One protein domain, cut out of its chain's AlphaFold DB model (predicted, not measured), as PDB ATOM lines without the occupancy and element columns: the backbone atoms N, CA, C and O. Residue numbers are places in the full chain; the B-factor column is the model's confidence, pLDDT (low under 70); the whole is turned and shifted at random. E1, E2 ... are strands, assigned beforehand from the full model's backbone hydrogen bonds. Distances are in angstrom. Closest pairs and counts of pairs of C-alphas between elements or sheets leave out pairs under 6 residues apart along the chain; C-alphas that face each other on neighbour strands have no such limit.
ATOM      1  N   LEU A  21      22.329  31.737  32.747       85.50
ATOM      2  CA  LEU A  21      22.743  33.124  32.939       85.50
ATOM      3  C   LEU A  21      23.324  33.307  34.349       85.50
ATOM      4  O   LEU A  21      22.610  33.152  35.334       85.50
ATOM      5  N   LEU A  22      24.600  33.682  34.439       83.81
ATOM      6  CA  LEU A  22      25.311  33.885  35.709       83.81
ATOM      7  C   LEU A  22      25.350  35.360  36.119       83.81
ATOM      8  O   LEU A  22      25.151  35.704  37.285       83.81
ATOM      9  N   ILE A  23      25.611  36.251  35.164       85.12
ATOM     10  CA  ILE A  23      25.572  37.705  35.359       85.12
ATOM     11  C   ILE A  23      24.791  38.312  34.206       85.12
ATOM     12  O   ILE A  23      25.028  37.965  33.053       85.12
ATOM     13  N   SER A  24      23.939  39.280  34.529       88.00
ATOM     14  CA  SER A  24      23.421  40.261  33.583       88.00
ATOM     15  C   SER A  24      23.620  41.634  34.203       88.00
ATOM     16  O   SER A  24      23.170  41.873  35.325       88.00
ATOM     17  N   TYR A  25      24.344  42.505  33.511       87.38
ATOM     18  CA  TYR A  25      24.548  43.878  33.939       87.38
ATOM     19  C   TYR A  25      24.162  44.825  32.809       87.38
ATOM     20  O   TYR A  25      24.615  44.671  31.676       87.38
ATOM     21  N   PHE A  26      23.311  45.793  33.137       87.31
ATOM     22  CA  PHE A  26      22.856  46.837  32.232       87.31
ATOM     23  C   PHE A  26      23.552  48.140  32.610       87.31
ATOM     24  O   PHE A  26      23.378  48.607  33.737       87.31
ATOM     25  N   ASP A  27      24.352  48.682  31.694       81.69
ATOM     26  CA  ASP A  27      25.110  49.914  31.928       81.69
ATOM     27  C   ASP A  27      24.283  51.157  31.598       81.69
ATOM     28  O   ASP A  27      24.292  52.126  32.349       81.69
ATOM     29  N   GLY A  28      23.453  51.069  30.556       80.50
ATOM     30  CA  GLY A  28      22.714  52.207  30.018       80.50
ATOM     31  C   GLY A  28      23.283  52.645  28.673       80.50
ATOM     32  O   GLY A  28      24.119  51.964  28.107       80.50
ATOM     33  N   CYS A  29      22.763  53.743  28.128       86.94
ATOM     34  CA  CYS A  29      23.262  54.344  26.889       86.94
ATOM     35  C   CYS A  29      23.583  55.813  27.169       86.94
ATOM     36  O   CYS A  29      22.808  56.704  26.810       86.94
ATOM     37  N   GLU A  30      24.631  56.037  27.961       83.94
ATOM     38  CA  GLU A  30      24.965  57.334  28.553       83.94
ATOM     39  C   GLU A  30      25.905  58.189  27.690       83.94
ATOM     40  O   GLU A  30      26.102  59.373  27.987       83.94
ATOM     41  N   PHE A  31      26.481  57.635  26.620       88.31
ATOM     42  CA  PHE A  31      27.359  58.388  25.731       88.31
ATOM     43  C   PHE A  31      26.587  59.485  24.986       88.31
ATOM     44  O   PHE A  31      25.416  59.303  24.636       88.31
ATOM     45  N   PRO A  32      27.252  60.607  24.647       87.50
ATOM     46  CA  PRO A  32      26.726  61.556  23.671       87.50
ATOM     47  C   PRO A  32      26.340  60.854  22.365       87.50
ATOM     48  O   PRO A  32      26.977  59.873  21.966       87.50
ATOM     49  N   ASP A  33      25.325  61.370  21.669       86.69
ATOM     50  CA  ASP A  33      24.786  60.738  20.463       86.69
ATOM     51  C   ASP A  33      25.860  60.481  19.398       86.69
ATOM     52  O   ASP A  33      25.848  59.427  18.758       86.69
ATOM     53  N   GLU A  34      26.832  61.382  19.272       85.88
ATOM     54  CA  GLU A  34      27.963  61.295  18.347       85.88
ATOM     55  C   GLU A  34      28.880  60.090  18.624       85.88
ATOM     56  O   GLU A  34      29.474  59.535  17.702       85.88
ATOM     57  N   PHE A  35      28.977  59.655  19.883       89.25
ATOM     58  CA  PHE A  35      29.817  58.529  20.311       89.25
ATOM     59  C   PHE A  35      29.010  57.293  20.732       89.25
ATOM     60  O   PHE A  35      29.591  56.253  21.022       89.25
ATOM     61  N   SER A  36      27.681  57.364  20.719       88.44
ATOM     62  CA  SER A  36      26.768  56.314  21.204       88.44
ATOM     63  C   SER A  36      26.887  54.939  20.525       88.44
ATOM     64  O   SER A  36      26.379  53.945  21.040       88.44
ATOM     65  N   MET A  37      27.557  54.838  19.374       89.12
ATOM     66  CA  MET A  37      27.888  53.545  18.755       89.12
ATOM     67  C   MET A  37      29.043  52.803  19.442       89.12
ATOM     68  O   MET A  37      29.284  51.631  19.163       89.12
ATOM     69  N   PHE A  38      29.746  53.474  20.349       90.88
ATOM     70  CA  PHE A  38      30.841  52.924  21.143       90.88
ATOM     71  C   PHE A  38      30.430  52.606  22.586       90.88
ATOM     72  O   PHE A  38      31.256  52.130  23.355       90.88
ATOM     73  N   ASP A  39      29.160  52.841  22.910       91.69
ATOM     74  CA  ASP A  39      28.554  52.690  24.230       91.69
ATOM     75  C   ASP A  39      27.987  51.278  24.425       91.69
ATOM     76  O   ASP A  39      27.198  50.785  23.601       91.69
ATOM     77  N   VAL A  40      28.409  50.602  25.486       93.06
ATOM     78  CA  VAL A  40      28.032  49.232  25.816       93.06
ATOM     79  C   VAL A  40      26.783  49.249  26.683       93.06
ATOM     80  O   VAL A  40      26.834  49.409  27.891       93.06
ATOM     81  N   GLY A  41      25.642  48.933  26.073       91.75
ATOM     82  CA  GLY A  41      24.367  48.893  26.784       91.75
ATOM     83  C   GLY A  41      24.284  47.803  27.846       91.75
ATOM     84  O   GLY A  41      23.643  47.977  28.889       91.75
ATOM     85  N   LYS A  42      24.881  46.637  27.574       92.38
ATOM     86  CA  LYS A  42      24.706  45.456  28.418       92.38
ATOM     87  C   LYS A  42      25.840  44.452  28.265       92.38
ATOM     88  O   LYS A  42      26.314  44.193  27.159       92.38
ATOM     89  N   ILE A  43      26.184  43.798  29.371       93.19
ATOM     90  CA  ILE A  43      26.997  42.582  29.368       93.19
ATOM     91  C   ILE A  43      26.263  41.433  30.054       93.19
ATOM     92  O   ILE A  43      25.562  41.616  31.051       93.19
ATOM     93  N   GLU A  44      26.457  40.224  29.543       92.00
ATOM     94  CA  GLU A  44      25.951  39.000  30.154       92.00
ATOM     95  C   GLU A  44      27.005  37.908  30.142       92.00
ATOM     96  O   GLU A  44      27.795  37.803  29.208       92.00
ATOM     97  N   ILE A  45      27.014  37.068  31.171       89.38
ATOM     98  CA  ILE A  45      27.885  35.898  31.224       89.38
ATOM     99  C   ILE A  45      27.027  34.667  31.408       89.38
ATOM    100  O   ILE A  45      26.291  34.556  32.386       89.38
ATOM    101  N   TYR A  46      27.174  33.735  30.477       88.81
ATOM    102  CA  TYR A  46      26.470  32.466  30.468       88.81
ATOM    103  C   TYR A  46      27.422  31.301  30.718       88.81
ATOM    104  O   TYR A  46      28.564  31.304  30.250       88.81
ATOM    105  N   LEU A  47      26.935  30.256  31.379       85.44
ATOM    106  CA  LEU A  47      27.575  28.948  31.383       85.44
ATOM    107  C   LEU A  47      27.290  28.238  30.048       85.44
ATOM    108  O   LEU A  47      26.136  28.009  29.686       85.44
ATOM    109  N   SER A  48      28.340  27.886  29.303       75.50
ATOM    110  CA  SER A  48      28.235  27.186  28.014       75.50
ATOM    111  C   SER A  48      28.390  25.666  28.179       75.50
ATOM    112  O   SER A  48      29.020  25.185  29.120       75.50
ATOM    113  N   SER A  49      27.888  24.879  27.218       59.41
ATOM    114  CA  SER A  49      27.790  23.404  27.262       59.41
ATOM    115  C   SER A  49      29.103  22.608  27.264       59.41
ATOM    116  O   SER A  49      29.082  21.395  27.055       59.41
ATOM    117  N   LYS A  50      30.258  23.236  27.502       57.31
ATOM    118  CA  LYS A  50      31.576  22.572  27.544       57.31
ATOM    119  C   LYS A  50      32.511  23.194  28.587       57.31
ATOM    120  O   LYS A  50      33.665  23.493  28.286       57.31
ATOM    121  N   SER A  51      31.991  23.435  29.790       65.75
ATOM    122  CA  SER A  51      32.696  23.980  30.966       65.75
ATOM    123  C   SER A  51      33.185  25.432  30.869       65.75
ATOM    124  O   SER A  51      33.466  26.015  31.907       65.75
ATOM    125  N   ASN A  52      33.298  26.027  29.679       83.31
ATOM    126  CA  ASN A  52      33.661  27.437  29.488       83.31
ATOM    127  C   ASN A  52      32.465  28.380  29.678       83.31
ATOM    128  O   ASN A  52      31.310  27.959  29.587       83.31
ATOM    129  N   TYR A  53      32.752  29.669  29.852       87.50
ATOM    130  CA  TYR A  53      31.734  30.716  29.911       87.50
ATOM    131  C   TYR A  53      31.651  31.478  28.588       87.50
ATOM    132  O   TYR A  53      32.622  31.550  27.830       87.50
ATOM    133  N   THR A  54      30.493  32.065  28.319       89.75
ATOM    134  CA  THR A  54      30.276  32.970  27.190       89.75
ATOM    135  C   THR A  54      29.965  34.357  27.726       89.75
ATOM    136  O   THR A  54      28.935  34.539  28.364       89.75
ATOM    137  N   LEU A  55      30.846  35.319  27.458       91.06
ATOM    138  CA  LEU A  55      30.574  36.742  27.614       91.06
ATOM    139  C   LEU A  55      29.837  37.238  26.373       91.06
ATOM    140  O   LEU A  55      30.347  37.121  25.258       91.06
ATOM    141  N   VAL A  56      28.656  37.793  26.583       92.81
ATOM    142  CA  VAL A  56      27.877  38.514  25.583       92.81
ATOM    143  C   VAL A  56      28.005  39.996  25.886       92.81
ATOM    144  O   VAL A  56      27.770  40.414  27.016       92.81
ATOM    145  N   VAL A  57      28.392  40.780  24.889       93.50
ATOM    146  CA  VAL A  57      28.454  42.244  24.967       93.50
ATOM    147  C   VAL A  57      27.498  42.794  23.930       93.50
ATOM    148  O   VAL A  57      27.635  42.471  22.752       93.50
ATOM    149  N   GLU A  58      26.550  43.619  24.356       94.38
ATOM    150  CA  GLU A  58      25.613  44.312  23.481       94.38
ATOM    151  C   GLU A  58      25.841  45.822  23.573       94.38
ATOM    152  O   GLU A  58      25.727  46.413  24.645       94.38
ATOM    153  N   TYR A  59      26.132  46.445  22.432       93.88
ATOM    154  CA  TYR A  59      26.229  47.895  22.305       93.88
ATOM    155  C   TYR A  59      24.859  48.546  22.140       93.88
ATOM    156  O   TYR A  59      23.929  47.949  21.598       93.88
ATOM    157  N   CYS A  60      24.749  49.808  22.543       92.00
ATOM    158  CA  CYS A  60      23.533  50.604  22.405       92.00
ATOM    159  C   CYS A  60      23.133  50.827  20.944       92.00
ATOM    160  O   CYS A  60      21.964  50.657  20.578       92.00
ATOM    161  N   LYS A  61      24.106  51.155  20.088       90.88
ATOM    162  CA  LYS A  61      23.926  51.279  18.637       90.88
ATOM    163  C   LYS A  61      24.917  50.372  17.907       90.88
ATOM    164  O   LYS A  61      25.969  50.024  18.430       90.88
ATOM    165  N   MET A  62      24.554  49.964  16.695       86.50
ATOM    166  CA  MET A  62      25.470  49.232  15.821       86.50
ATOM    167  C   MET A  62      26.612  50.162  15.404       86.50
ATOM    168  O   MET A  62      26.349  51.281  14.961       86.50
ATOM    169  N   GLN A  63      27.858  49.701  15.523       83.75
ATOM    170  CA  GLN A  63      29.005  50.419  14.977       83.75
ATOM    171  C   GLN A  63      28.851  50.517  13.469       83.75
ATOM    172  O   GLN A  63      28.612  49.511  12.795       83.75
ATOM    173  N   ASN A  64      28.986  51.729  12.949       74.62
ATOM    174  CA  ASN A  64      28.869  51.979  11.529       74.62
ATOM    175  C   ASN A  64      30.145  52.624  11.002       74.62
ATOM    176  O   ASN A  64      30.698  53.525  11.631       74.62
ATOM    177  N   TYR A  65      30.555  52.188   9.817       70.50
ATOM    178  CA  TYR A  65      31.516  52.922   9.015       70.50
ATOM    179  C   TYR A  65      30.777  54.064   8.334       70.50
ATOM    180  O   TYR A  65      29.819  53.853   7.589       70.50
ATOM    181  N   SER A  66      31.224  55.285   8.585       70.62
ATOM    182  CA  SER A  66      30.880  56.430   7.752       70.62
ATOM    183  C   SER A  66      32.108  56.826   6.950       70.62
ATOM    184  O   SER A  66      33.243  56.596   7.367       70.62
ATOM    185  N   LYS A  67      31.893  57.439   5.783       74.38
ATOM    186  CA  LYS A  67      32.975  58.097   5.048       74.38
ATOM    187  C   LYS A  67      33.715  59.027   6.022       74.38
ATOM    188  O   LYS A  67      33.068  59.818   6.696       74.38
ATOM    189  N   GLY A  68      35.035  58.876   6.122       79.75
ATOM    190  CA  GLY A  68      35.871  59.659   7.033       79.75
ATOM    191  C   GLY A  68      36.054  59.067   8.437       79.75
ATOM    192  O   GLY A  68      36.949  59.521   9.132       79.75
ATOM    193  N   LEU A  69      35.307  58.035   8.853       86.62
ATOM    194  CA  LEU A  69      35.507  57.341  10.134       86.62
ATOM    195  C   LEU A  69      36.032  55.922   9.909       86.62
ATOM    196  O   LEU A  69      35.313  55.057   9.415       86.62
ATOM    197  N   GLU A  70      37.261  55.669  10.354       85.69
ATOM    198  CA  GLU A  70      37.896  54.349  10.318       85.69
ATOM    199  C   GLU A  70      38.088  53.814  11.742       85.69
ATOM    200  O   GLU A  70      38.613  54.505  12.622       85.69
ATOM    201  N   ILE A  71      37.713  52.557  11.984       84.25
ATOM    202  CA  ILE A  71      38.004  51.858  13.245       84.25
ATOM    203  C   ILE A  71      39.309  51.081  13.058       84.25
ATOM    204  O   ILE A  71      39.347  50.042  12.404       84.25
ATOM    205  N   ASN A  72      40.389  51.593  13.650       83.00
ATOM    206  CA  ASN A  72      41.730  51.011  13.554       83.00
ATOM    207  C   ASN A  72      41.812  49.678  14.320       83.00
ATOM    208  O   ASN A  72      42.354  48.689  13.821       83.00
ATOM    209  N   TRP A  73      41.252  49.645  15.532       85.25
ATOM    210  CA  TRP A  73      41.035  48.407  16.276       85.25
ATOM    211  C   TRP A  73      39.920  48.557  17.314       85.25
ATOM    212  O   TRP A  73      39.644  49.652  17.809       85.25
ATOM    213  N   LEU A  74      39.310  47.421  17.647       87.56
ATOM    214  CA  LEU A  74      38.298  47.260  18.690       87.56
ATOM    215  C   LEU A  74      38.731  46.119  19.616       87.56
ATOM    216  O   LEU A  74      38.944  44.992  19.171       87.56
ATOM    217  N   GLY A  75      38.872  46.427  20.898       89.44
ATOM    218  CA  GLY A  75      39.242  45.519  21.969       89.44
ATOM    219  C   GLY A  75      38.106  45.330  22.969       89.44
ATOM    220  O   GLY A  75      37.518  46.290  23.454       89.44
ATOM    221  N   HIS A  76      37.842  44.079  23.323       90.88
ATOM    222  CA  HIS A  76      36.995  43.684  24.438       90.88
ATOM    223  C   HIS A  76      37.874  43.114  25.546       90.88
ATOM    224  O   HIS A  76      38.585  42.121  25.345       90.88
ATOM    225  N   VAL A  77      37.827  43.740  26.716       91.12
ATOM    226  CA  VAL A  77      38.700  43.427  27.847       91.12
ATOM    227  C   VAL A  77      37.858  42.926  28.997       91.12
ATOM    228  O   VAL A  77      36.980  43.631  29.477       91.12
ATOM    229  N   LEU A  78      38.157  41.725  29.473       90.62
ATOM    230  CA  LEU A  78      37.631  41.223  30.731       90.62
ATOM    231  C   LEU A  78      38.783  41.072  31.719       90.62
ATOM    232  O   LEU A  78      39.612  40.166  31.588       90.62
ATOM    233  N   ASP A  79      38.818  41.958  32.704       88.81
ATOM    234  CA  ASP A  79      39.675  41.834  33.875       88.81
ATOM    235  C   ASP A  79      38.993  40.918  34.899       88.81
ATOM    236  O   ASP A  79      37.793  41.037  35.166       88.81
ATOM    237  N   VAL A  80      39.765  40.006  35.489       87.56
ATOM    238  CA  VAL A  80      39.290  39.027  36.471       87.56
ATOM    239  C   VAL A  80      40.169  39.068  37.711       87.56
ATOM    240  O   VAL A  80      41.382  38.884  37.620       87.56
ATOM    241  N   ASN A  81      39.536  39.255  38.864       85.94
ATOM    242  CA  ASN A  81      40.111  39.110  40.196       85.94
ATOM    243  C   ASN A  81      39.608  37.788  40.788       85.94
ATOM    244  O   ASN A  81      38.411  37.631  41.017       85.94
ATOM    245  N   LYS A  82      40.481  36.808  40.997       78.50
ATOM    246  CA  LYS A  82      40.151  35.498  41.568       78.50
ATOM    247  C   LYS A  82      40.223  35.460  43.083       78.50
ATOM    248  O   LYS A  82      39.496  34.663  43.664       78.50
ATOM    249  N   ASP A  83      41.062  36.274  43.711       66.38
ATOM    250  CA  ASP A  83      41.430  36.009  45.102       66.38
ATOM    251  C   ASP A  83      40.805  36.969  46.116       66.38
ATOM    252  O   ASP A  83      40.910  36.710  47.316       66.38
ATOM    253  N   ALA A  84      40.173  38.074  45.693       54.25
ATOM    254  CA  ALA A  84      39.624  39.132  46.566       54.25
ATOM    255  C   ALA A  84      40.601  39.635  47.663       54.25
ATOM    256  O   ALA A  84      40.241  40.422  48.545       54.25
ATOM    257  N   ARG A  85      41.871  39.209  47.627       50.22
ATOM    258  CA  ARG A  85      42.931  39.629  48.530       50.22
ATOM    259  C   ARG A  85      43.512  40.894  47.936       50.22
ATOM    260  O   ARG A  85      44.159  40.874  46.897       50.22
ATOM    261  N   ARG A  86      43.276  42.007  48.632       45.19
ATOM    262  CA  ARG A  86      43.937  43.293  48.408       45.19
ATOM    263  C   ARG A  86      45.455  43.111  48.506       45.19
ATOM    264  O   ARG A  86      46.019  43.319  49.576       45.19
ATOM    265  N   TRP A  87      46.124  42.741  47.421       46.47
ATOM    266  CA  TRP A  87      47.547  43.003  47.280       46.47
ATOM    267  C   TRP A  87      47.847  43.675  45.949       46.47
ATOM    268  O   TRP A  87      47.541  43.210  44.857       46.47
ATOM    269  N   THR A  88      48.393  44.869  46.120       40.19
ATOM    270  CA  THR A  88      48.717  45.889  45.143       40.19
ATOM    271  C   THR A  88      50.056  45.550  44.495       40.19
ATOM    272  O   THR A  88      51.111  45.891  45.030       40.19
ATOM    273  N   GLY A  89      50.032  44.866  43.353       33.25
ATOM    274  CA  GLY A  89      51.197  44.803  42.469       33.25
ATOM    275  C   GLY A  89      51.519  46.198  41.915       33.25
ATOM    276  O   GLY A  89      50.611  46.971  41.629       33.25
ATOM    277  N   ARG A  90      52.807  46.539  41.788       35.72
ATOM    278  CA  ARG A  90      53.365  47.863  41.408       35.72
ATOM    279  C   ARG A  90      53.094  48.329  39.961       35.72
ATOM    280  O   ARG A  90      53.875  49.085  39.391       35.72
ATOM    281  N   MET A  91      51.989  47.923  39.358       39.97
ATOM    282  CA  MET A  91      51.482  48.506  38.118       39.97
ATOM    283  C   MET A  91      50.057  48.986  38.383       39.97
ATOM    284  O   MET A  91      49.383  48.420  39.234       39.97
ATOM    285  N   ASN A  92      49.595  50.023  37.684       45.25
ATOM    286  CA  ASN A  92      48.300  50.703  37.883       45.25
ATOM    287  C   ASN A  92      47.029  49.816  37.699       45.25
ATOM    288  O   ASN A  92      45.946  50.335  37.466       45.25
ATOM    289  N   TRP A  93      47.142  48.491  37.816       52.03
ATOM    290  CA  TRP A  93      46.133  47.452  37.603       52.03
ATOM    291  C   TRP A  93      45.923  46.600  38.872       52.03
ATOM    292  O   TRP A  93      45.920  45.372  38.817       52.03
ATOM    293  N   GLY A  94      45.832  47.233  40.046       57.47
ATOM    294  CA  GLY A  94      45.705  46.517  41.320       57.47
ATOM    295  C   GLY A  94      44.499  45.564  41.348       57.47
ATOM    296  O   GLY A  94      43.377  45.996  41.099       57.47
ATOM    297  N   GLY A  95      44.735  44.289  41.679       67.38
ATOM    298  CA  GLY A  95      43.693  43.266  41.858       67.38
ATOM    299  C   GLY A  95      43.324  42.440  40.618       67.38
ATOM    300  O   GLY A  95      42.425  41.618  40.718       67.38
ATOM    301  N   VAL A  96      43.977  42.629  39.466       76.62
ATOM    302  CA  VAL A  96      43.744  41.797  38.268       76.62
ATOM    303  C   VAL A  96      44.649  40.562  38.305       76.62
ATOM    304  O   VAL A  96      45.868  40.710  38.256       76.62
ATOM    305  N   ASP A  97      44.069  39.362  38.327       77.31
ATOM    306  CA  ASP A  97      44.799  38.089  38.202       77.31
ATOM    307  C   ASP A  97      44.895  37.641  36.739       77.31
ATOM    308  O   ASP A  97      45.936  37.163  36.281       77.31
ATOM    309  N   TYR A  98      43.809  37.834  35.982       81.50
ATOM    310  CA  TYR A  98      43.750  37.528  34.555       81.50
ATOM    311  C   TYR A  98      43.145  38.674  33.764       81.50
ATOM    312  O   TYR A  98      42.183  39.306  34.195       81.50
ATOM    313  N   ARG A  99      43.655  38.863  32.549       85.88
ATOM    314  CA  ARG A  99      43.022  39.688  31.520       85.88
ATOM    315  C   ARG A  99      42.747  38.844  30.295       85.88
ATOM    316  O   ARG A  99      43.676  38.345  29.662       85.88
ATOM    317  N   VAL A 100      41.475  38.715  29.946       84.31
ATOM    318  CA  VAL A 100      41.037  38.102  28.693       84.31
ATOM    319  C   VAL A 100      40.793  39.228  27.700       84.31
ATOM    320  O   VAL A 100      39.959  40.096  27.938       84.31
ATOM    321  N   TYR A 101      41.553  39.234  26.614       85.25
ATOM    322  CA  TYR A 101      41.579  40.315  25.641       85.25
ATOM    323  C   TYR A 101      41.205  39.761  24.269       85.25
ATOM    324  O   TYR A 101      41.940  38.944  23.709       85.25
ATOM    325  N   TYR A 102      40.062  40.182  23.738       83.19
ATOM    326  CA  TYR A 102      39.665  39.897  22.361       83.19
ATOM    327  C   TYR A 102      39.848  41.156  21.548       83.19
ATOM    328  O   TYR A 102      39.340  42.201  21.936       83.19
ATOM    329  N   VAL A 103      40.546  41.065  20.427       81.88
ATOM    330  CA  VAL A 103      40.817  42.235  19.594       81.88
ATOM    331  C   VAL A 103      40.504  41.935  18.156       81.88
ATOM    332  O   VAL A 103      40.848  40.864  17.661       81.88
ATOM    333  N   ILE A 104      39.901  42.913  17.502       76.75
ATOM    334  CA  ILE A 104      39.718  42.989  16.062       76.75
ATOM    335  C   ILE A 104      40.670  44.072  15.575       76.75
ATOM    336  O   ILE A 104      40.541  45.228  15.982       76.75
ATOM    337  N   HIS A 105      41.637  43.696  14.742       72.69
ATOM    338  CA  HIS A 105      42.524  44.634  14.065       72.69
ATOM    339  C   HIS A 105      42.264  44.633  12.563       72.69
ATOM    340  O   HIS A 105      42.070  43.570  11.974       72.69
ATOM    341  N   ASP A 106      42.369  45.832  11.985       61.59
ATOM    342  CA  ASP A 106      42.270  46.121  10.552       61.59
ATOM    343  C   ASP A 106      40.874  45.902   9.967       61.59
ATOM    344  O   ASP A 106      40.522  44.811   9.520       61.59
ATOM    345  N   VAL A 107      40.078  46.970   9.942       56.34
ATOM    346  CA  VAL A 107      38.783  46.944   9.267       56.34
ATOM    347  C   VAL A 107      38.690  48.007   8.184       56.34
ATOM    348  O   VAL A 107      37.677  48.685   8.084       56.34
ATOM    349  N   ASP A 108      39.723  48.095   7.343       51.78
ATOM    350  CA  ASP A 108      39.561  48.724   6.027       51.78
ATOM    351  C   ASP A 108      40.272  48.009   4.866       51.78
ATOM    352  O   ASP A 108      39.959  48.320   3.721       51.78
ATOM    353  N   HIS A 109      41.163  47.019   5.059       45.84
ATOM    354  CA  HIS A 109      41.829  46.390   3.901       45.84
ATOM    355  C   HIS A 109      42.047  44.863   4.010       45.84
ATOM    356  O   HIS A 109      43.091  44.378   4.428       45.84
ATOM    357  N   ASN A 110      41.090  44.084   3.482       45.84
ATOM    358  CA  ASN A 110      41.283  42.725   2.931       45.84
ATOM    359  C   ASN A 110      41.946  41.644   3.820       45.84
ATOM    360  O   ASN A 110      42.518  40.686   3.292       45.84
ATOM    361  N   GLY A 111      41.835  41.717   5.149       50.81
ATOM    362  CA  GLY A 111      42.405  40.658   5.984       50.81
ATOM    363  C   GLY A 111      42.295  40.843   7.487       50.81
ATOM    364  O   GLY A 111      43.251  40.482   8.165       50.81
ATOM    365  N   ALA A 112      41.171  41.371   7.994       61.16
ATOM    366  CA  ALA A 112      40.946  41.601   9.424       61.16
ATOM    367  C   ALA A 112      41.460  40.429  10.269       61.16
ATOM    368  O   ALA A 112      40.956  39.299  10.187       61.16
ATOM    369  N   VAL A 113      42.491  40.691  11.072       65.12
ATOM    370  CA  VAL A 113      43.073  39.682  11.947       65.12
ATOM    371  C   VAL A 113      42.526  39.931  13.335       65.12
ATOM    372  O   VAL A 113      42.745  40.981  13.933       65.12
ATOM    373  N   SER A 114      41.785  38.959  13.853       72.69
ATOM    374  CA  SER A 114      41.318  39.015  15.232       72.69
ATOM    375  C   SER A 114      42.131  38.071  16.099       72.69
ATOM    376  O   SER A 114      42.485  36.974  15.661       72.69
ATOM    377  N   TRP A 115      42.406  38.465  17.337       78.50
ATOM    378  CA  TRP A 115      43.154  37.656  18.294       78.50
ATOM    379  C   TRP A 115      42.424  37.570  19.623       78.50
ATOM    380  O   TRP A 115      41.857  38.544  20.106       78.50
ATOM    381  N   LEU A 116      42.507  36.401  20.247       79.31
ATOM    382  CA  LEU A 116      42.299  36.237  21.677       79.31
ATOM    383  C   LEU A 116      43.667  36.128  22.339       79.31
ATOM    384  O   LEU A 116      44.419  35.206  22.016       79.31
ATOM    385  N   ARG A 117      43.951  37.017  23.289       81.31
ATOM    386  CA  ARG A 117      45.084  36.918  24.209       81.31
ATOM    387  C   ARG A 117      44.596  36.797  25.641       81.31
ATOM    388  O   ARG A 117      43.656  37.473  26.044       81.31
ATOM    389  N   ILE A 118      45.243  35.935  26.410       79.56
ATOM    390  CA  ILE A 118      44.991  35.807  27.844       79.56
ATOM    391  C   ILE A 118      46.292  36.101  28.559       79.56
ATOM    392  O   ILE A 118      47.293  35.428  28.317       79.56
ATOM    393  N   TYR A 119      46.265  37.112  29.415       78.06
ATOM    394  CA  TYR A 119      47.387  37.475  30.261       78.06
ATOM    395  C   TYR A 119      47.133  36.972  31.677       78.06
ATOM    396  O   TYR A 119      46.049  37.209  32.213       78.06
ATOM    397  N   SER A 120      48.129  36.324  32.278       73.25
ATOM    398  CA  SER A 120      48.183  36.106  33.723       73.25
ATOM    399  C   SER A 120      49.155  37.099  34.356       73.25
ATOM    400  O   SER A 120      50.253  37.350  33.841       73.25
ATOM    401  N   TYR A 121      48.730  37.696  35.466       68.12
ATOM    402  CA  TYR A 121      49.520  38.664  36.214       68.12
ATOM    403  C   TYR A 121      50.080  37.987  37.459       68.12
ATOM    404  O   TYR A 121      49.399  37.799  38.459       68.12
ATOM    405  N   TRP A 122      51.356  37.620  37.385       55.84
ATOM    406  CA  TRP A 122      52.119  37.160  38.541       55.84
ATOM    407  C   TRP A 122      52.852  38.353  39.167       55.84
ATOM    408  O   TRP A 122      53.126  39.320  38.452       55.84
ATOM    409  N   PRO A 123      53.232  38.305  40.462       54.22
ATOM    410  CA  PRO A 123      53.761  39.453  41.213       54.22
ATOM    411  C   PRO A 123      54.904  40.243  40.550       54.22
ATOM    412  O   PRO A 123      55.144  41.391  40.919       54.22
ATOM    413  N   GLU A 124      55.599  39.657  39.571       53.69
ATOM    414  CA  GLU A 124      56.753  40.258  38.898       53.69
ATOM    415  C   GLU A 124      56.706  40.195  37.361       53.69
ATOM    416  O   GLU A 124      57.604  40.736  36.713       53.69
ATOM    417  N   LYS A 125      55.717  39.524  36.745       58.31
ATOM    418  CA  LYS A 125      55.689  39.302  35.286       58.31
ATOM    419  C   LYS A 125      54.271  39.197  34.732       58.31
ATOM    420  O   LYS A 125      53.401  38.571  35.329       58.31
ATOM    421  N   ILE A 126      54.099  39.749  33.534       67.56
ATOM    422  CA  ILE A 126      52.941  39.511  32.672       67.56
ATOM    423  C   ILE A 126      53.297  38.333  31.763       67.56
ATOM    424  O   ILE A 126      54.287  38.405  31.032       67.56
ATOM    425  N   VAL A 127      52.513  37.258  31.811       70.69
ATOM    426  CA  VAL A 127      52.706  36.076  30.960       70.69
ATOM    427  C   VAL A 127      51.541  35.968  29.983       70.69
ATOM    428  O   VAL A 127      50.387  36.120  30.375       70.69
ATOM    429  N   VAL A 128      51.840  35.729  28.703       75.88
ATOM    430  CA  VAL A 128      50.816  35.381  27.708       75.88
ATOM    431  C   VAL A 128      50.518  33.893  27.857       75.88
ATOM    432  O   VAL A 128      51.283  33.054  27.390       75.88
ATOM    433  N   ASP A 129      49.409  33.567  28.516       66.94
ATOM    434  CA  ASP A 129      48.976  32.185  28.736       66.94
ATOM    435  C   ASP A 129      48.481  31.540  27.436       66.94
ATOM    436  O   ASP A 129      48.612  30.333  27.227       66.94
ATOM    437  N   ARG A 130      47.863  32.341  26.559       73.12
ATOM    438  CA  ARG A 130      47.298  31.869  25.295       73.12
ATOM    439  C   ARG A 130      47.192  32.992  24.277       73.12
ATOM    440  O   ARG A 130      46.734  34.078  24.615       73.12
ATOM    441  N   GLU A 131      47.505  32.674  23.024       77.62
ATOM    442  CA  GLU A 131      47.209  33.502  21.856       77.62
ATOM    443  C   GLU A 131      46.545  32.643  20.773       77.62
ATOM    444  O   GLU A 131      46.971  31.516  20.507       77.62
ATOM    445  N   LYS A 132      45.457  33.138  20.180       78.00
ATOM    446  CA  LYS A 132      44.751  32.446  19.099       78.00
ATOM    447  C   LYS A 132      44.181  33.450  18.106       78.00
ATOM    448  O   LYS A 132      43.423  34.326  18.509       78.00
ATOM    449  N   THR A 133      44.441  33.248  16.816       76.38
ATOM    450  CA  THR A 133      43.737  33.964  15.743       76.38
ATOM    451  C   THR A 133      42.285  33.494  15.637       76.38
ATOM    452  O   THR A 133      42.004  32.291  15.620       76.38
ATOM    453  N   ILE A 134      41.355  34.439  15.558       71.12
ATOM    454  CA  ILE A 134      39.925  34.215  15.351       71.12
ATOM    455  C   ILE A 134      39.601  34.671  13.921       71.12
ATOM    456  O   ILE A 134      39.649  35.864  13.637       71.12
ATOM    457  N   PRO A 135      39.309  33.749  12.989       65.94
ATOM    458  CA  PRO A 135      38.909  34.123  11.638       65.94
ATOM    459  C   PRO A 135      37.520  34.774  11.630       65.94
ATOM    460  O   PRO A 135      36.611  34.274  12.293       65.94
ATOM    461  N   GLY A 136      37.338  35.822  10.821       62.00
ATOM    462  CA  GLY A 136      36.011  36.309  10.428       62.00
ATOM    463  C   GLY A 136      35.213  37.039  11.511       62.00
ATOM    464  O   GLY A 136      33.987  37.067  11.440       62.00
ATOM    465  N   TRP A 137      35.875  37.613  12.515       70.12
ATOM    466  CA  TRP A 137      35.219  38.522  13.453       70.12
ATOM    467  C   TRP A 137      34.975  39.874  12.765       70.12
ATOM    468  O   TRP A 137      35.908  40.510  12.282       70.12
ATOM    469  N   VAL A 138      33.705  40.271  12.679       73.44
ATOM    470  CA  VAL A 138      33.228  41.497  12.019       73.44
ATOM    471  C   VAL A 138      32.537  42.402  13.034       73.44
ATOM    472  O   VAL A 138      32.135  41.935  14.103       73.44
ATOM    473  N   LEU A 139      32.381  43.686  12.704       78.62
ATOM    474  CA  LEU A 139      31.622  44.589  13.561       78.62
ATOM    475  C   LEU A 139      30.164  44.144  13.695       78.62
ATOM    476  O   LEU A 139      29.531  43.726  12.726       78.62
ATOM    477  N   SER A 140      29.644  44.220  14.915       83.06
ATOM    478  CA  SER A 140      28.317  43.733  15.266       83.06
ATOM    479  C   SER A 140      27.779  44.520  16.448       83.06
ATOM    480  O   SER A 140      28.523  44.884  17.344       83.06
ATOM    481  N   LYS A 141      26.460  44.693  16.527       89.31
ATOM    482  CA  LYS A 141      25.838  45.220  17.750       89.31
ATOM    483  C   LYS A 141      26.082  44.296  18.956       89.31
ATOM    484  O   LYS A 141      26.147  44.767  20.086       89.31
ATOM    485  N   VAL A 142      26.199  42.985  18.718       90.94
ATOM    486  CA  VAL A 142      26.347  41.958  19.759       90.94
ATOM    487  C   VAL A 142      27.567  41.080  19.487       90.94
ATOM    488  O   VAL A 142      27.685  40.493  18.406       90.94
ATOM    489  N   TYR A 143      28.433  40.934  20.488       88.25
ATOM    490  CA  TYR A 143      29.626  40.088  20.452       88.25
ATOM    491  C   TYR A 143      29.507  38.932  21.434       88.25
ATOM    492  O   TYR A 143      29.125  39.124  22.583       88.25
ATOM    493  N   ASN A 144      29.895  37.735  20.988       88.56
ATOM    494  CA  ASN A 144      29.926  36.525  21.807       88.56
ATOM    495  C   ASN A 144      31.373  36.044  21.962       88.56
ATOM    496  O   ASN A 144      32.041  35.733  20.973       88.56
ATOM    497  N   MET A 145      31.851  35.960  23.200       87.69
ATOM    498  CA  MET A 145      33.247  35.699  23.543       87.69
ATOM    499  C   MET A 145      33.381  34.537  24.524       87.69
ATOM    500  O   MET A 145      32.736  34.511  25.567       87.69
ATOM    501  N   THR A 146      34.238  33.563  24.217       86.56
ATOM    502  CA  THR A 146      34.415  32.365  25.059       86.56
ATOM    503  C   THR A 146      35.492  32.559  26.118       86.56
ATOM    504  O   THR A 146      36.678  32.435  25.800       86.56
ATOM    505  N   ILE A 147      35.102  32.772  27.371       86.94
ATOM    506  CA  ILE A 147      36.020  32.845  28.510       86.94
ATOM    507  C   ILE A 147      36.376  31.418  28.958       86.94
ATOM    508  O   ILE A 147      35.474  30.626  29.258       86.94
ATOM    509  N   PRO A 148      37.665  31.052  29.042       85.00
ATOM    510  CA  PRO A 148      38.033  29.734  29.534       85.00
ATOM    511  C   PRO A 148      37.653  29.533  31.000       85.00
ATOM    512  O   PRO A 148      37.859  30.410  31.836       85.00
ATOM    513  N   SER A 149      37.169  28.338  31.321       85.12
ATOM    514  CA  SER A 149      36.688  27.986  32.660       85.12
ATOM    515  C   SER A 149      37.725  28.186  33.764       85.12
ATOM    516  O   SER A 149      37.389  28.600  34.866       85.12
ATOM    517  N   TYR A 150      39.002  27.946  33.459       83.06
ATOM    518  CA  TYR A 150      40.090  28.101  34.419       83.06
ATOM    519  C   TYR A 150      40.352  29.561  34.786       83.06
ATOM    520  O   TYR A 150      41.048  29.796  35.766       83.06
ATOM    521  N   VAL A 151      39.859  30.537  34.016       82.38
ATOM    522  CA  VAL A 151      40.071  31.965  34.282       82.38
ATOM    523  C   VAL A 151      39.127  32.472  35.372       82.38
ATOM    524  O   VAL A 151      39.499  33.383  36.100       82.38
ATOM    525  N   VAL A 152      37.947  31.867  35.541       83.12
ATOM    526  CA  VAL A 152      36.902  32.394  36.430       83.12
ATOM    527  C   VAL A 152      36.359  31.311  37.358       83.12
ATOM    528  O   VAL A 152      36.030  30.212  36.920       83.12
ATOM    529  N   ILE A 153      36.231  31.638  38.645       82.50
ATOM    530  CA  ILE A 153      35.685  30.760  39.683       82.50
ATOM    531  C   ILE A 153      34.350  31.355  40.170       82.50
ATOM    532  O   ILE A 153      34.358  32.401  40.824       82.50
ATOM    533  N   PRO A 154      33.199  30.720  39.887       81.88
ATOM    534  CA  PRO A 154      31.898  31.188  40.363       81.88
ATOM    535  C   PRO A 154      31.836  31.333  41.884       81.88
ATOM    536  O   PRO A 154      32.405  30.529  42.619       81.88
ATOM    537  N   GLY A 155      31.164  32.379  42.365       78.38
ATOM    538  CA  GLY A 155      31.050  32.710  43.788       78.38
ATOM    539  C   GLY A 155      32.293  33.353  44.414       78.38
ATOM    540  O   GLY A 155      32.191  33.913  45.511       78.38
ATOM    541  N   VAL A 156      33.438  33.315  43.728       82.25
ATOM    542  CA  VAL A 156      34.717  33.850  44.217       82.25
ATOM    543  C   VAL A 156      35.186  35.015  43.354       82.25
ATOM    544  O   VAL A 156      35.466  36.083  43.890       82.25
ATOM    545  N   SER A 157      35.235  34.824  42.035       84.50
ATOM    546  CA  SER A 157      35.788  35.810  41.118       84.50
ATOM    547  C   SER A 157      34.948  37.078  41.028       84.50
ATOM    548  O   SER A 157      33.715  37.034  40.966       84.50
ATOM    549  N   GLU A 158      35.642  38.202  40.926       86.94
ATOM    550  CA  GLU A 158      35.081  39.491  40.556       86.94
ATOM    551  C   GLU A 158      35.572  39.884  39.159       86.94
ATOM    552  O   GLU A 158      36.702  39.586  38.769       86.94
ATOM    553  N   LEU A 159      34.708  40.535  38.391       87.31
ATOM    554  CA  LEU A 159      34.896  40.815  36.975       87.31
ATOM    555  C   LEU A 159      34.736  42.301  36.696       87.31
ATOM    556  O   LEU A 159      33.849  42.945  37.254       87.31
ATOM    557  N   ARG A 160      35.548  42.832  35.794       88.19
ATOM    558  CA  ARG A 160      35.345  44.160  35.220       88.19
ATOM    559  C   ARG A 160      35.518  44.069  33.721       88.19
ATOM    560  O   ARG A 160      36.496  43.495  33.244       88.19
ATOM    561  N   TYR A 161      34.571  44.634  32.992       90.62
ATOM    562  CA  TYR A 161      34.617  44.663  31.545       90.62
ATOM    563  C   TYR A 161      34.962  46.071  31.055       90.62
ATOM    564  O   TYR A 161      34.519  47.059  31.639       90.62
ATOM    565  N   ALA A 162      35.746  46.152  29.984       90.75
ATOM    566  CA  ALA A 162      35.954  47.384  29.243       90.75
ATOM    567  C   ALA A 162      35.888  47.131  27.732       90.75
ATOM    568  O   ALA A 162      36.486  46.174  27.232       90.75
ATOM    569  N   SER A 163      35.194  48.008  27.009       92.00
ATOM    570  CA  SER A 163      35.401  48.180  25.574       92.00
ATOM    571  C   SER A 163      36.473  49.237  25.352       92.00
ATOM    572  O   SER A 163      36.475  50.265  26.020       92.00
ATOM    573  N   ASN A 164      37.399  48.975  24.441       91.12
ATOM    574  CA  ASN A 164      38.535  49.834  24.150       91.12
ATOM    575  C   ASN A 164      38.643  49.951  22.628       91.12
ATOM    576  O   ASN A 164      38.776  48.947  21.934       91.12
ATOM    577  N   ILE A 165      38.511  51.155  22.084       91.00
ATOM    578  CA  ILE A 165      38.359  51.379  20.642       91.00
ATOM    579  C   ILE A 165      39.308  52.483  20.222       91.00
ATOM    580  O   ILE A 165      39.357  53.534  20.856       91.00
ATOM    581  N   ASN A 166      40.037  52.279  19.129       91.12
ATOM    582  CA  ASN A 166      40.769  53.356  18.480       91.12
ATOM    583  C   ASN A 166      40.154  53.660  17.120       91.12
ATOM    584  O   ASN A 166      40.072  52.785  16.257       91.12
ATOM    585  N   ILE A 167      39.783  54.919  16.933       90.19
ATOM    586  CA  ILE A 167      39.248  55.430  15.678       90.19
ATOM    587  C   ILE A 167      40.181  56.474  15.074       90.19
ATOM    588  O   ILE A 167      40.959  57.139  15.776       90.19
ATOM    589  N   ARG A 168      40.090  56.615  13.756       89.38
ATOM    590  CA  ARG A 168      40.653  57.719  12.988       89.38
ATOM    591  C   ARG A 168      39.520  58.440  12.282       89.38
ATOM    592  O   ARG A 168      38.659  57.797  11.693       89.38
ATOM    593  N   LEU A 169      39.547  59.759  12.373       88.31
ATOM    594  CA  LEU A 169      38.621  60.646  11.697       88.31
ATOM    595  C   LEU A 169      39.428  61.445  10.669       88.31
ATOM    596  O   LEU A 169      40.387  62.140  11.023       88.31
ATOM    597  N   TYR A 170      39.134  61.240   9.391       80.44
ATOM    598  CA  TYR A 170      39.745  61.971   8.286       80.44
ATOM    599  C   TYR A 170      38.922  63.230   8.058       80.44
ATOM    600  O   TYR A 170      38.007  63.226   7.245       80.44
ATOM    601  N   PRO A 317      30.761  47.732  35.051       72.00
ATOM    602  CA  PRO A 317      29.794  48.778  35.405       72.00
ATOM    603  C   PRO A 317      30.476  50.063  35.915       72.00
ATOM    604  O   PRO A 317      30.577  50.314  37.128       72.00
ATOM    605  N   GLY A 318      31.048  50.843  35.007       74.69
ATOM    606  CA  GLY A 318      32.115  51.789  35.314       74.69
ATOM    607  C   GLY A 318      33.384  51.089  35.826       74.69
ATOM    608  O   GLY A 318      33.657  49.925  35.540       74.69
ATOM    609  N   GLU A 319      34.163  51.770  36.669       68.75
ATOM    610  CA  GLU A 319      35.433  51.239  37.206       68.75
ATOM    611  C   GLU A 319      35.276  50.152  38.297       68.75
ATOM    612  O   GLU A 319      36.263  49.744  38.919       68.75
ATOM    613  N   LYS A 320      34.048  49.693  38.573       77.50
ATOM    614  CA  LYS A 320      33.729  48.761  39.668       77.50
ATOM    615  C   LYS A 320      33.903  47.295  39.256       77.50
ATOM    616  O   LYS A 320      34.007  46.957  38.083       77.50
ATOM    617  N   TRP A 321      33.894  46.419  40.256       83.25
ATOM    618  CA  TRP A 321      33.949  44.968  40.091       83.25
ATOM    619  C   TRP A 321      32.560  44.333  40.276       83.25
ATOM    620  O   TRP A 321      31.818  44.712  41.184       83.25
ATOM    621  N   ILE A 322      32.219  43.348  39.442       83.81
ATOM    622  CA  ILE A 322      30.992  42.542  39.505       83.81
ATOM    623  C   ILE A 322      31.340  41.149  40.013       83.81
ATOM    624  O   ILE A 322      32.147  40.448  39.409       83.81
ATOM    625  N   LYS A 323      30.697  40.705  41.089       82.62
ATOM    626  CA  LYS A 323      30.898  39.351  41.609       82.62
ATOM    627  C   LYS A 323      30.144  38.316  40.765       82.62
ATOM    628  O   LYS A 323      28.940  38.459  40.564       82.62
ATOM    629  N   LEU A 324      30.830  37.260  40.319       78.38
ATOM    630  CA  LEU A 324      30.192  36.139  39.621       78.38
ATOM    631  C   LEU A 324      29.369  35.301  40.602       78.38
ATOM    632  O   LEU A 324      29.892  34.820  41.609       78.38
TER     633      LEU A 324
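What this domain is: This is residues 21 to 170 and 317 to 324 of the 328 residues of an uncharacterized protein of Thaumarchaeota archaeon (UniProt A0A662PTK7). Two antiparallel sheets are partly face to face as a sandwich, their strands crossed: a larger, twisted sheet of five long strands, E7 E6 E5 E4 E9, and a smaller sheet of four short strands, E1 E2 E3 E8. The long link of residues 82 to 97 lies at one end of the larger sheet, between E4 and E5. The printed part has 158 residues with nine named strands, E1 to E9 in order along the chain, and no named helix; the class is all strand, though under half of the residues, 77, are in named strands. The whole is compact, with a radius of gyration of the C-alphas of 16.1 A and spans of 48 by 36 by 30 A.

How they stand to each other: In the larger sheet E4, residues 69 to 81, and E5, residues 98 to 105, form a hairpin, with N 76 and O 102 2.8 A apart, within hydrogen-bond range. E6, residues 113 to 122, forms a hairpin with E5, with N 101 and O 117 at 2.8 A. E7, residues 125 to 134, is an edge strand in a hairpin with E6, with N 129 and O 118 at 2.8 A. These four strands make a meander, each the antiparallel neighbour of the one before. The other edge strand is E9, residues 158 to 169, antiparallel to E4 at 167 degrees, with N 75 and O 164 at 2.7 A. In the smaller sheet E1, residues 21 to 26, E2, residues 42 to 47, and E3, residues 53 to 58, make a second meander, with N 25 and O 43 at 2.9 A and N 54 and O 46 at 2.8 A. Its edge strand E8, residues 142 to 147, is antiparallel to E3, with N 55 and O 145 at 2.8 A. The two sheets' strands stand at 53 degrees, and the closest C-alphas of E5 and E8, those of Val 100 and Ile 147, are 7.3 A apart.

Where its parts are: E9 is 36.0 A long from first to last C-alpha, E4 35.5 A, E6 28.2 A, E7 25.9 A and E5 21.7 A. E4 begins at C-alpha 69 (35.507, 57.341, 10.134) and bends by 51 degrees at residue 72. E1 is 13.7 A long, E2 17.0 A, E3 16.2 A and E8 15.9 A. E1 begins at C-alpha 21 (22.743, 33.124, 32.939), and E9 ends at C-alpha 169 (38.621, 60.646, 11.697).

The domain as a whole: The C-alphas farthest apart, those of Lys 67 and Arg 85, are 48.3 A apart. Residues 171 to 316 are not printed, and C-alphas 170 and 317 are 31.8 A apart across the cut. Beyond it, residues 322 to 323 pair antiparallel with residues 158 to 159 of E9. The links E1 to E2 and E4 to E5 are long. The mean pLDDT of the printed part is 78.0, and 34 residues are under 70, among them 83 to 95 and 106 to 113.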